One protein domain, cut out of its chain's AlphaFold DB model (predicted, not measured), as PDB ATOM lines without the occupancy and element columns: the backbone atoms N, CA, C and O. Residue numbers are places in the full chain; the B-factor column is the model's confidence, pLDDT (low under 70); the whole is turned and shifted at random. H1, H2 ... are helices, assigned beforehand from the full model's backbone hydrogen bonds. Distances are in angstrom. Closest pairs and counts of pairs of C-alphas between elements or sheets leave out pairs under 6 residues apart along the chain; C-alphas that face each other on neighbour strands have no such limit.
ATOM      1  N   HIS A   2     274.445 157.599 290.333       83.62
ATOM      2  CA  HIS A   2     275.919 157.620 290.365       83.62
ATOM      3  C   HIS A   2     276.615 157.011 289.129       83.62
ATOM      4  O   HIS A   2     277.597 157.556 288.636       83.62
ATOM      5  N   LYS A   3     276.075 155.911 288.578       91.12
ATOM      6  CA  LYS A   3     276.613 155.255 287.370       91.12
ATOM      7  C   LYS A   3     276.501 156.118 286.106       91.12
ATOM      8  O   LYS A   3     277.376 156.047 285.251       91.12
ATOM      9  N   ILE A   4     275.442 156.923 285.996       93.00
ATOM     10  CA  ILE A   4     275.184 157.792 284.836       93.00
ATOM     11  C   ILE A   4     276.139 158.984 284.880       93.00
ATOM     12  O   ILE A   4     276.852 159.235 283.916       93.00
ATOM     13  N   ILE A   5     276.249 159.632 286.044       90.56
ATOM     14  CA  ILE A   5     277.179 160.749 286.263       90.56
ATOM     15  C   ILE A   5     278.628 160.301 286.022       90.56
ATOM     16  O   ILE A   5     279.380 161.001 285.351       90.56
ATOM     17  N   LYS A   6     279.015 159.104 286.485       93.62
ATOM     18  CA  LYS A   6     280.359 158.554 286.247       93.62
ATOM     19  C   LYS A   6     280.642 158.318 284.759       93.62
ATOM     20  O   LYS A   6     281.728 158.649 284.297       93.62
ATOM     21  N   LYS A   7     279.671 157.795 284.002       92.88
ATOM     22  CA  LYS A   7     279.799 157.606 282.546       92.88
ATOM     23  C   LYS A   7     279.940 158.939 281.806       92.88
ATOM     24  O   LYS A   7     280.796 159.051 280.936       92.88
ATOM     25  N   ILE A   8     279.154 159.949 282.185       90.88
ATOM     26  CA  ILE A   8     279.250 161.303 281.620       90.88
ATOM     27  C   ILE A   8     280.615 161.918 281.957       90.88
ATOM     28  O   ILE A   8     281.301 162.410 281.070       90.88
ATOM     29  N   SER A   9     281.055 161.814 283.213       90.75
ATOM     30  CA  SER A   9     282.361 162.309 283.667       90.75
ATOM     31  C   SER A   9     283.523 161.668 282.902       90.75
ATOM     32  O   SER A   9     284.426 162.378 282.467       90.75
ATOM     33  N   GLN A  10     283.476 160.358 282.653       91.56
ATOM     34  CA  GLN A  10     284.486 159.669 281.845       91.56
ATOM     35  C   GLN A  10     284.475 160.129 280.383       91.56
ATOM     36  O   GLN A  10     285.540 160.351 279.815       91.56
ATOM     37  N   ALA A  11     283.301 160.315 279.778       89.19
ATOM     38  CA  ALA A  11     283.203 160.828 278.412       89.19
ATOM     39  C   ALA A  11     283.786 162.248 278.295       89.19
ATOM     40  O   ALA A  11     284.549 162.527 277.370       89.19
ATOM     41  N   VAL A  12     283.495 163.117 279.267       87.12
ATOM     42  CA  VAL A  12     284.060 164.472 279.345       87.12
ATOM     43  C   VAL A  12     285.577 164.420 279.536       87.12
ATOM     44  O   VAL A  12     286.299 165.138 278.856       87.12
ATOM     45  N   GLN A  13     286.087 163.539 280.397       87.31
ATOM     46  CA  GLN A  13     287.531 163.377 280.594       87.31
ATOM     47  C   GLN A  13     288.237 162.898 279.327       87.31
ATOM     48  O   GLN A  13     289.281 163.439 278.983       87.31
ATOM     49  N   VAL A  14     287.666 161.937 278.600       87.25
ATOM     50  CA  VAL A  14     288.220 161.492 277.311       87.25
ATOM     51  C   VAL A  14     288.214 162.635 276.297       87.25
ATOM     52  O   VAL A  14     289.181 162.790 275.559       87.25
ATOM     53  N   LEU A  15     287.171 163.466 276.286       83.75
ATOM     54  CA  LEU A  15     287.098 164.636 275.412       83.75
ATOM     55  C   LEU A  15     288.150 165.706 275.766       83.75
ATOM     56  O   LEU A  15     288.720 166.307 274.861       83.75
ATOM     57  N   LEU A  16     288.423 165.921 277.057       82.75
ATOM     58  CA  LEU A  16     289.421 166.882 277.550       82.75
ATOM     59  C   LEU A  16     290.865 166.392 277.376       82.75
ATOM     60  O   LEU A  16     291.760 167.191 277.118       82.75
ATOM     61  N   LEU A  17     291.091 165.088 277.530       84.38
ATOM     62  CA  LEU A  17     292.398 164.447 277.356       84.38
ATOM     63  C   LEU A  17     292.713 164.144 275.888       84.38
ATOM     64  O   LEU A  17     293.850 163.808 275.554       84.38
ATOM     65  N   ALA A  18     291.719 164.227 275.003       80.06
ATOM     66  CA  ALA A  18     291.908 164.000 273.587       80.06
ATOM     67  C   ALA A  18     292.877 165.029 272.975       80.06
ATOM     68  O   ALA A  18     292.877 166.201 273.356       80.06
ATOM     69  N   PRO A  19     293.672 164.634 271.963       77.25
ATOM     70  CA  PRO A  19     294.540 165.569 271.260       77.25
ATOM     71  C   PRO A  19     293.721 166.724 270.662       77.25
ATOM     72  O   PRO A  19     292.619 166.516 270.154       77.25
ATOM     73  N   ILE A  20     294.307 167.927 270.652       69.06
ATOM     74  CA  ILE A  20     293.741 169.249 270.282       69.06
ATOM     75  C   ILE A  20     292.904 169.267 268.975       69.06
ATOM     76  O   ILE A  20     292.077 170.149 268.755       69.06
ATOM     77  N   LYS A  21     293.059 168.259 268.108       65.56
ATOM     78  CA  LYS A  21     292.273 168.047 266.878       65.56
ATOM     79  C   LYS A  21     290.810 167.626 267.120       65.56
ATOM     80  O   LYS A  21     289.981 167.831 266.237       65.56
ATOM     81  N   LEU A  22     290.480 167.021 268.263       73.81
ATOM     82  CA  LEU A  22     289.121 166.571 268.616       73.81
ATOM     83  C   LEU A  22     288.187 167.707 269.083       73.81
ATOM     84  O   LEU A  22     287.061 167.758 268.582       73.81
ATOM     85  N   PRO A  23     288.632 168.659 269.929       72.75
ATOM     86  CA  PRO A  23     287.861 169.859 270.265       72.75
ATOM     87  C   PRO A  23     287.364 170.630 269.031       72.75
ATOM     88  O   PRO A  23     286.198 171.008 268.960       72.75
ATOM     89  N   GLY A  24     288.208 170.783 268.002       77.50
ATOM     90  CA  GLY A  24     287.813 171.433 266.744       77.50
ATOM     91  C   GLY A  24     286.723 170.681 265.966       77.50
ATOM     92  O   GLY A  24     285.878 171.305 265.328       77.50
ATOM     93  N   LYS A  25     286.685 169.342 266.049       80.44
ATOM     94  CA  LYS A  25     285.620 168.520 265.443       80.44
ATOM     95  C   LYS A  25     284.319 168.574 266.243       80.44
ATOM     96  O   LYS A  25     283.247 168.540 265.642       80.44
ATOM     97  N   ALA A  26     284.401 168.700 267.569       83.50
ATOM     98  CA  ALA A  26     283.231 168.839 268.433       83.50
ATOM     99  C   ALA A  26     282.398 170.080 268.073       83.50
ATOM    100  O   ALA A  26     281.173 170.002 268.047       83.50
ATOM    101  N   LEU A  27     283.042 171.186 267.680       84.31
ATOM    102  CA  LEU A  27     282.342 172.384 267.199       84.31
ATOM    103  C   LEU A  27     281.484 172.119 265.956       84.31
ATOM    104  O   LEU A  27     280.376 172.638 265.857       84.31
ATOM    105  N   ASN A  28     281.954 171.294 265.018       87.31
ATOM    106  CA  ASN A  28     281.155 170.930 263.848       87.31
ATOM    107  C   ASN A  28     279.963 170.048 264.231       87.31
ATOM    108  O   ASN A  28     278.878 170.247 263.699       87.31
ATOM    109  N   ILE A  29     280.131 169.129 265.188       88.50
ATOM    110  CA  ILE A  29     279.028 168.301 265.701       88.50
ATOM    111  C   ILE A  29     277.951 169.186 266.346       88.50
ATOM    112  O   ILE A  29     276.772 169.025 266.044       88.50
ATOM    113  N   ILE A  30     278.350 170.166 267.164       90.81
ATOM    114  CA  ILE A  30     277.421 171.124 267.787       90.81
ATOM    115  C   ILE A  30     276.664 171.928 266.721       90.81
ATOM    116  O   ILE A  30     275.454 172.095 266.844       90.81
ATOM    117  N   LYS A  31     277.336 172.373 265.647       91.12
ATOM    118  CA  LYS A  31     276.673 173.068 264.529       91.12
ATOM    119  C   LYS A  31     275.596 172.208 263.869       91.12
ATOM    120  O   LYS A  31     274.505 172.704 263.627       91.12
ATOM    121  N   TYR A  32     275.874 170.931 263.609       93.31
ATOM    122  CA  TYR A  32     274.879 170.037 263.010       93.31
ATOM    123  C   TYR A  32     273.689 169.777 263.935       93.31
ATOM    124  O   TYR A  32     272.556 169.731 263.464       93.31
ATOM    125  N   ILE A  33     273.931 169.665 265.243       94.31
ATOM    126  CA  ILE A  33     272.858 169.554 266.237       94.31
ATOM    127  C   ILE A  33     272.007 170.830 266.241       94.31
ATOM    128  O   ILE A  33     270.788 170.730 266.216       94.31
ATOM    129  N   ALA A  34     272.624 172.014 266.212       94.38
ATOM    130  CA  ALA A  34     271.908 173.289 266.181       94.38
ATOM    131  C   ALA A  34     271.060 173.457 264.910       94.38
ATOM    132  O   ALA A  34     269.915 173.883 264.999       94.38
ATOM    133  N   VAL A  35     271.589 173.072 263.743       96.00
ATOM    134  CA  VAL A  35     270.822 173.077 262.487       96.00
ATOM    135  C   VAL A  35     269.635 172.116 262.576       96.00
ATOM    136  O   VAL A  35     268.526 172.489 262.216       96.00
ATOM    137  N   GLY A  36     269.843 170.902 263.096       93.88
ATOM    138  CA  GLY A  36     268.761 169.933 263.283       93.88
ATOM    139  C   GLY A  36     267.686 170.425 264.254       93.88
ATOM    140  O   GLY A  36     266.504 170.303 263.959       93.88
ATOM    141  N   LEU A  37     268.090 171.019 265.380       94.69
ATOM    142  CA  LEU A  37     267.167 171.606 266.353       94.69
ATOM    143  C   LEU A  37     266.378 172.771 265.753       94.69
ATOM    144  O   LEU A  37     265.165 172.787 265.912       94.69
ATOM    145  N   GLY A  38     267.025 173.671 265.010       93.06
ATOM    146  CA  GLY A  38     266.337 174.779 264.342       93.06
ATOM    147  C   GLY A  38     265.300 174.301 263.323       93.06
ATOM    148  O   GLY A  38     264.207 174.846 263.269       93.06
ATOM    149  N   VAL A  39     265.596 173.239 262.566       94.69
ATOM    150  CA  VAL A  39     264.626 172.637 261.631       94.69
ATOM    151  C   VAL A  39     263.457 171.975 262.368       94.69
ATOM    152  O   VAL A  39     262.312 172.084 261.939       94.69
ATOM    153  N   LEU A  40     263.718 171.267 263.471       93.50
ATOM    154  CA  LEU A  40     262.653 170.650 264.273       93.50
ATOM    155  C   LEU A  40     261.765 171.701 264.945       93.50
ATOM    156  O   LEU A  40     260.557 171.501 265.026       93.50
ATOM    157  N   GLU A  41     262.356 172.803 265.398       89.44
ATOM    158  CA  GLU A  41     261.653 173.945 265.975       89.44
ATOM    159  C   GLU A  41     260.734 174.595 264.939       89.44
ATOM    160  O   GLU A  41     259.546 174.726 265.213       89.44
ATOM    161  N   THR A  42     261.216 174.882 263.723       92.06
ATOM    162  CA  THR A  42     260.356 175.446 262.665       92.06
ATOM    163  C   THR A  42     259.209 174.506 262.294       92.06
ATOM    164  O   THR A  42     258.068 174.938 262.243       92.06
ATOM    165  N   MET A  43     259.478 173.206 262.133       88.38
ATOM    166  CA  MET A  43     258.453 172.209 261.772       88.38
ATOM    167  C   MET A  43     257.422 171.960 262.883       88.38
ATOM    168  O   MET A  43     256.318 171.488 262.612       88.38
ATOM    169  N   THR A  44     257.805 172.172 264.144       87.19
ATOM    170  CA  THR A  44     256.897 172.040 265.295       87.19
ATOM    171  C   THR A  44     256.095 173.323 265.483       87.19
ATOM    172  O   THR A  44     254.892 173.242 265.682       87.19
ATOM    173  N   SER A  45     256.726 174.489 265.314       79.69
ATOM    174  CA  SER A  45     256.061 175.794 265.343       79.69
ATOM    175  C   SER A  45     254.994 175.917 264.251       79.69
ATOM    176  O   SER A  45     253.903 176.395 264.526       79.69
ATOM    177  N   GLU A  46     255.266 175.428 263.036       69.56
ATOM    178  CA  GLU A  46     254.284 175.405 261.938       69.56
ATOM    179  C   GLU A  46     253.079 174.495 262.246       69.56
ATOM    180  O   GLU A  46     251.975 174.766 261.798       69.56
ATOM    181  N   LYS A  47     253.261 173.430 263.041       60.75
ATOM    182  CA  LYS A  47     252.163 172.532 263.448       60.75
ATOM    183  C   LYS A  47     251.295 173.091 264.568       60.75
ATOM    184  O   LYS A  47     250.154 172.664 264.689       60.75
ATOM    185  N   GLU A  48     251.837 173.979 265.395       60.91
ATOM    186  CA  GLU A  48     251.085 174.648 266.462       60.91
ATOM    187  C   GLU A  48     250.248 175.825 265.932       60.91
ATOM    188  O   GLU A  48     249.282 176.209 266.581       60.91
ATOM    189  N   GLU A  49     250.578 176.382 264.759       59.47
ATOM    190  CA  GLU A  49     249.804 177.461 264.112       59.47
ATOM    191  C   GLU A  49     248.593 176.959 263.293       59.47
ATOM    192  O   GLU A  49     247.727 177.760 262.941       59.47
ATOM    193  N   ASP A  50     248.507 175.650 263.023       55.88
ATOM    194  CA  ASP A  50     247.435 175.008 262.243       55.88
ATOM    195  C   ASP A  50     246.342 174.312 263.110       55.88
ATOM    196  O   ASP A  50     245.435 173.684 262.553       55.88
TER     197      ASP A  50
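AT A GLANCE: This is residues 2 to 50 of the 51 residues of an uncharacterized protein of Sphingobacterium paucimobilis HER1398 (UniProt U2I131). A long helix, H2, and a shorter one, H1, meet near their ends at a corner and make an open V or L, with H2 as the long arm. A tight link forms the corner, and the two arms stand free over most of their length. The printed part has 49 residues with two named helices, H1 then H2, and no named strand: all helix. It is extended, with a radius of gyration of the C-alphas of 16.4 A, and flat, spanning 48 by 30 by 6 A.

IN THESE COORDINATES: H2, residues 21 to 48, is 41.7 A long and ends at C-alpha 48 (251.085, 174.648, 266.462). H1, residues 2 to 17, is 22.1 A long and begins at C-alpha 2 (275.919, 157.620, 290.365).

HOW THE PARTS SIT: H2 and H1 are close but not clearly touching; their closest C-alphas, those of Leu 22 and Leu 15, are 7.3 A apart. They run opposite ways at a steep tilt of 54 degrees. In H1 every O i to N i+4 pair is within hydrogen-bond range; in H2, 21 of 24 are.

THE WHOLE: The C-alphas farthest apart, those of Pro 19 and Asp 50, are 48.9 A apart. The printed part has no cut. Model confidence is under 70 at residues 20 to 21 and 46 to 50.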